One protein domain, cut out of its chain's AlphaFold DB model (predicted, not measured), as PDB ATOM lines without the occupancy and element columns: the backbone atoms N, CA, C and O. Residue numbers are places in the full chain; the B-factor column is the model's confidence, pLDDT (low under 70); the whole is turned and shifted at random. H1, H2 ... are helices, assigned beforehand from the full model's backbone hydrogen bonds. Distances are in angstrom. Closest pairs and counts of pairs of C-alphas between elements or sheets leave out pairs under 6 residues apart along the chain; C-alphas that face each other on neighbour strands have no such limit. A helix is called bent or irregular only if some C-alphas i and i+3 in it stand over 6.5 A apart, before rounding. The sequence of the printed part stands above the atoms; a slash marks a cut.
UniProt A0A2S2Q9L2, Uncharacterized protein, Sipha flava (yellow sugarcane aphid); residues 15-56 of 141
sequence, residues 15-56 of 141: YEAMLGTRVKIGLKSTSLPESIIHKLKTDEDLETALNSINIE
ATOM      1  N   TYR A  15     112.270  70.616  69.248       93.81
ATOM      2  CA  TYR A  15     113.226  71.708  69.461       93.81
ATOM      3  C   TYR A  15     114.202  71.856  68.287       93.81
ATOM      4  O   TYR A  15     114.382  72.948  67.756       93.81
ATOM      5  N   GLU A  16     114.807  70.747  67.865       94.88
ATOM      6  CA  GLU A  16     115.792  70.718  66.782       94.88
ATOM      7  C   GLU A  16     115.165  71.069  65.432       94.88
ATOM      8  O   GLU A  16     115.780  71.778  64.643       94.88
ATOM      9  N   ALA A  17     113.916  70.672  65.191       95.06
ATOM     10  CA  ALA A  17     113.177  71.079  63.999       95.06
ATOM     11  C   ALA A  17     112.894  72.589  63.950       95.06
ATOM     12  O   ALA A  17     112.904  73.174  62.872       95.06
ATOM     13  N   MET A  18     112.640  73.222  65.101       94.75
ATOM     14  CA  MET A  18     112.352  74.658  65.172       94.75
ATOM     15  C   MET A  18     113.610  75.528  65.123       94.75
ATOM     16  O   MET A  18     113.595  76.587  64.505       94.75
ATOM     17  N   LEU A  19     114.679  75.109  65.806       93.00
ATOM     18  CA  LEU A  19     115.879  75.926  66.028       93.00
ATOM     19  C   LEU A  19     117.087  75.477  65.200       93.00
ATOM     20  O   LEU A  19     118.141  76.104  65.269       93.00
ATOM     21  N   GLY A  20     116.970  74.373  64.459       93.50
ATOM     22  CA  GLY A  20     118.038  73.834  63.612       93.50
ATOM     23  C   GLY A  20     119.250  73.300  64.378       93.50
ATOM     24  O   GLY A  20     120.258  72.959  63.767       93.50
ATOM     25  N   THR A  21     119.183  73.231  65.708       90.69
ATOM     26  CA  THR A  21     120.283  72.774  66.560       90.69
ATOM     27  C   THR A  21     119.773  71.835  67.640       90.69
ATOM     28  O   THR A  21     118.629  71.925  68.097       90.69
ATOM     29  N   ARG A  22     120.632  70.906  68.072       88.31
ATOM     30  CA  ARG A  22     120.313  70.048  69.212       88.31
ATOM     31  C   ARG A  22     120.208  70.886  70.473       88.31
ATOM     32  O   ARG A  22     120.990  71.806  70.700       88.31
ATOM     33  N   VAL A  23     119.255  70.514  71.316       87.38
ATOM     34  CA  VAL A  23     119.062  71.162  72.609       87.38
ATOM     35  C   VAL A  23     120.344  71.068  73.449       87.38
ATOM     36  O   VAL A  23     120.886  69.986  73.676       87.38
ATOM     37  N   LYS A  24     120.826  72.220  73.912       88.38
ATOM     38  CA  LYS A  24     121.937  72.334  74.859       88.38
ATOM     39  C   LYS A  24     121.368  72.236  76.275       88.38
ATOM     40  O   LYS A  24     120.485  73.011  76.635       88.38
ATOM     41  N   ILE A  25     121.782  71.227  77.042       84.75
ATOM     42  CA  ILE A  25     121.277  70.978  78.399       84.75
ATOM     43  C   ILE A  25     122.414  71.078  79.404       84.75
ATOM     44  O   ILE A  25     123.345  70.274  79.375       84.75
ATOM     45  N   GLY A  26     122.278  72.023  80.332       88.19
ATOM     46  CA  GLY A  26     123.224  72.227  81.423       88.19
ATOM     47  C   GLY A  26     124.605  72.686  80.954       88.19
ATOM     48  O   GLY A  26     124.860  72.890  79.766       88.19
ATOM     49  N   LEU A  27     125.522  72.815  81.908       87.31
ATOM     50  CA  LEU A  27     126.858  73.362  81.662       87.31
ATOM     51  C   LEU A  27     127.725  72.455  80.774       87.31
ATOM     52  O   LEU A  27     128.541  72.954  80.011       87.31
ATOM     53  N   LYS A  28     127.466  71.141  80.759       83.75
ATOM     54  CA  LYS A  28     128.164  70.168  79.891       83.75
ATOM     55  C   LYS A  28     127.926  70.375  78.395       83.75
ATOM     56  O   LYS A  28     128.620  69.800  77.570       83.75
ATOM     57  N   SER A  29     126.898  71.143  78.041       84.50
ATOM     58  CA  SER A  29     126.588  71.489  76.649       84.50
ATOM     59  C   SER A  29     127.225  72.803  76.184       84.50
ATOM     60  O   SER A  29     127.000  73.238  75.052       84.50
ATOM     61  N   THR A  30     127.991  73.445  77.066       83.56
ATOM     62  CA  THR A  30     128.793  74.632  76.767       83.56
ATOM     63  C   THR A  30     130.209  74.224  76.355       83.56
ATOM     64  O   THR A  30     130.584  73.061  76.479       83.56
ATOM     65  N   SER A  31     131.006  75.184  75.889       83.25
ATOM     66  CA  SER A  31     132.432  74.971  75.603       83.25
ATOM     67  C   SER A  31     133.315  75.004  76.860       83.25
ATOM     68  O   SER A  31     134.537  75.024  76.735       83.25
ATOM     69  N   LEU A  32     132.725  75.052  78.063       86.75
ATOM     70  CA  LEU A  32     133.477  75.084  79.315       86.75
ATOM     71  C   LEU A  32     134.167  73.727  79.560       86.75
ATOM     72  O   LEU A  32     133.514  72.686  79.453       86.75
ATOM     73  N   PRO A  33     135.454  73.711  79.947       87.25
ATOM     74  CA  PRO A  33     136.126  72.497  80.393       87.25
ATOM     75  C   PRO A  33     135.426  71.898  81.616       87.25
ATOM     76  O   PRO A  33     135.054  72.621  82.543       87.25
ATOM     77  N   GLU A  34     135.341  70.568  81.688       88.19
ATOM     78  CA  GLU A  34     134.721  69.868  82.826       88.19
ATOM     79  C   GLU A  34     135.412  70.218  84.164       88.19
ATOM     80  O   GLU A  34     134.767  70.309  85.209       88.19
ATOM     81  N   SER A  35     136.719  70.506  84.130       86.62
ATOM     82  CA  SER A  35     137.494  70.958  85.294       86.62
ATOM     83  C   SER A  35     137.039  72.311  85.849       86.62
ATOM     84  O   SER A  35     137.159  72.536  87.054       86.62
ATOM     85  N   ILE A  36     136.523  73.198  84.994       88.31
ATOM     86  CA  ILE A  36     135.933  74.477  85.396       88.31
ATOM     87  C   ILE A  36     134.513  74.232  85.894       88.31
ATOM     88  O   ILE A  36     134.188  74.671  86.990       88.31
ATOM     89  N   ILE A  37     133.710  73.445  85.165       90.69
ATOM     90  CA  ILE A  37     132.322  73.119  85.535       90.69
ATOM     91  C   ILE A  37     132.230  72.559  86.962       90.69
ATOM     92  O   ILE A  37     131.336  72.940  87.711       90.69
ATOM     93  N   HIS A  38     133.167  71.699  87.371       90.12
ATOM     94  CA  HIS A  38     133.200  71.135  88.726       90.12
ATOM     95  C   HIS A  38     133.569  72.129  89.836       90.12
ATOM     96  O   HIS A  38     133.325  71.841  91.009       90.12
ATOM     97  N   LYS A  39     134.182  73.265  89.495       90.38
ATOM     98  CA  LYS A  39     134.586  74.301  90.455       90.38
ATOM     99  C   LYS A  39     133.530  75.385  90.643       90.38
ATOM    100  O   LYS A  39     133.599  76.079  91.653       90.38
ATOM    101  N   LEU A  40     132.579  75.506  89.715       91.56
ATOM    102  CA  LEU A  40     131.498  76.487  89.777       91.56
ATOM    103  C   LEU A  40     130.589  76.200  90.975       91.56
ATOM    104  O   LEU A  40     130.002  75.118  91.066       91.56
ATOM    105  N   LYS A  41     130.478  77.163  91.892       92.25
ATOM    106  CA  LYS A  41     129.592  77.078  93.060       92.25
ATOM    107  C   LYS A  41     128.553  78.185  93.085       92.25
ATOM    108  O   LYS A  41     127.453  77.936  93.575       92.25
ATOM    109  N   THR A  42     128.886  79.367  92.575       93.12
ATOM    110  CA  THR A  42     127.971  80.513  92.504       93.12
ATOM    111  C   THR A  42     127.822  81.030  91.073       93.12
ATOM    112  O   THR A  42     128.568  80.634  90.172       93.12
ATOM    113  N   ASP A  43     126.838  81.901  90.850       89.56
ATOM    114  CA  ASP A  43     126.614  82.515  89.539       89.56
ATOM    115  C   ASP A  43     127.777  83.454  89.151       89.56
ATOM    116  O   ASP A  43     128.136  83.543  87.979       89.56
ATOM    117  N   GLU A  44     128.449  84.069  90.127       92.31
ATOM    118  CA  GLU A  44     129.649  84.892  89.925       92.31
ATOM    119  C   GLU A  44     130.842  84.065  89.411       92.31
ATOM    120  O   GLU A  44     131.593  84.514  88.537       92.31
ATOM    121  N   ASP A  45     131.007  82.825  89.889       90.50
ATOM    122  CA  ASP A  45     132.021  81.902  89.359       90.50
ATOM    123  C   ASP A  45     131.750  81.587  87.876       90.50
ATOM    124  O   ASP A  45     132.672  81.447  87.069       90.50
ATOM    125  N   LEU A  46     130.472  81.467  87.498       90.44
ATOM    126  CA  LEU A  46     130.079  81.200  86.117       90.44
ATOM    127  C   LEU A  46     130.353  82.415  85.226       90.44
ATOM    128  O   LEU A  46     130.886  82.260  84.127       90.44
ATOM    129  N   GLU A  47     130.024  83.617  85.693       89.94
ATOM    130  CA  GLU A  47     130.269  84.856  84.955       89.94
ATOM    131  C   GLU A  47     131.768  85.091  84.723       89.94
ATOM    132  O   GLU A  47     132.192  85.369  83.598       89.94
ATOM    133  N   THR A  48     132.596  84.887  85.748       88.62
ATOM    134  CA  THR A  48     134.059  84.981  85.617       88.62
ATOM    135  C   THR A  48     134.624  83.937  84.653       88.62
ATOM    136  O   THR A  48     135.452  84.277  83.802       88.62
ATOM    137  N   ALA A  49     134.138  82.692  84.702       87.69
ATOM    138  CA  ALA A  49     134.536  81.645  83.764       87.69
ATOM    139  C   ALA A  49     134.166  81.986  82.308       87.69
ATOM    140  O   ALA A  49     134.995  81.831  81.408       87.69
ATOM    141  N   LEU A  50     132.961  82.502  82.056       87.25
ATOM    142  CA  LEU A  50     132.531  82.904  80.711       87.25
ATOM    143  C   LEU A  50     133.315  84.115  80.188       87.25
ATOM    144  O   LEU A  50     133.698  84.143  79.016       87.25
ATOM    145  N   ASN A  51     133.603  85.084  81.055       85.81
ATOM    146  CA  ASN A  51     134.383  86.264  80.696       85.81
ATOM    147  C   ASN A  51     135.844  85.915  80.391       85.81
ATOM    148  O   ASN A  51     136.394  86.446  79.430       85.81
ATOM    149  N   SER A  52     136.450  84.972  81.122       79.62
ATOM    150  CA  SER A  52     137.812  84.499  80.824       79.62
ATOM    151  C   SER A  52     137.933  83.892  79.418       79.62
ATOM    152  O   SER A  52     138.858  84.225  78.683       79.62
ATOM    153  N   ILE A  53     136.934  83.116  78.981       75.62
ATOM    154  CA  ILE A  53     136.886  82.534  77.629       75.62
ATOM    155  C   ILE A  53     136.706  83.612  76.552       75.62
ATOM    156  O   ILE A  53     137.302  83.527  75.479       75.62
ATOM    157  N   ASN A  54     135.890  84.635  76.817       65.06
ATOM    158  CA  ASN A  54     135.716  85.743  75.875       65.06
ATOM    159  C   ASN A  54     136.986  86.592  75.732       65.06
ATOM    160  O   ASN A  54     137.227  87.113  74.647       65.06
ATOM    161  N   ILE A  55     137.818  86.699  76.773       58.41
ATOM    162  CA  ILE A  55     139.094  87.425  76.706       58.41
ATOM    163  C   ILE A  55     140.106  86.668  75.833       58.41
ATOM    164  O   ILE A  55     140.765  87.285  75.000       58.41
ATOM    165  N   GLU A  56     140.167  85.338  75.926       52.97
ATOM    166  CA  GLU A  56     140.993  84.511  75.028       52.97
ATOM    167  C   GLU A  56     140.512  84.580  73.570       52.97
ATOM    168  O   GLU A  56     141.313  84.540  72.642       52.97
TER     169      GLU A  56
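AT A GLANCE: This is residues 15 to 56 of the 141 residues of an uncharacterized protein of Sipha flava (yellow sugarcane aphid) (UniProt A0A2S2Q9L2). Picture a loose, drawn-out chain: one turn of helix, H1, at one far end, then a winding thread, residues 20 to 33, that leads to a small head at the other end made of the short helix H2 and the longer helix H3. H3 is set across the long axis, and H2 is near it; at the opposite end residues 16 to 22, of which 16 to 19 belong to H1, stand free and stick out. The printed part has 42 residues, with three named helices in the order H1, H2, H3 and no named strand; the class is all helix. The whole is loose, with a radius of gyration of the C-alphas of 12.5 A, and elongated, spanning 33 by 21 by 16 A along its three main axes.

HOW THE PARTS SIT: Start at residues 15 to 19, which are H1; this helix touches no helix. Go on along the long link to residues 34 to 37, which are H2; H1 and H2 are apart, with no C-alpha of the one within 8 A of the other. After a tight link of 5 residues come residues 43 to 56, which are H3. H2 and H3 are close but not clearly touching: look at the C-alphas of Ile 36 and Ala 49, the closest of the two helices at 7.5 A, and the one pair within 8 A. Their centres are 12.1 A apart. H1 and H3 are apart. In the backbones of H1 and H3, every O i to N i+4 pair is within hydrogen-bond range. H2 is too short for any such pair, and its one O i to N i+3 pair is within range.

IN THESE COORDINATES: Find C-alpha 15 at (113.226, 71.708, 69.461), where H1 begins; from there it runs 6.1 A to C-alpha 19. Residues 20 to 33 then hold no named element. At C-alpha 34, printed at (134.721, 69.868, 82.826), H2 begins, and it runs 4.9 A to C-alpha 37. H3, the longest helix with 14 residues, begins at C-alpha 43 and ends 20.5 A away at C-alpha 56, printed at (140.993, 84.511, 75.028). No helix is bent or irregular.

THE WHOLE: The two C-alphas farthest apart are those of Ala 17 and Lys 39, at 34.2 A, and the first and last printed C-alphas, those of Tyr 15 and Glu 56, are 31.1 A apart. The printed part has no cut. The link from H1 to H2 is long, with 14 residues. In the B-factor column you will find a mean pLDDT of the printed part of 86.5; residues 54 to 56, which belong to H3, are under 70, where the model's confidence is low.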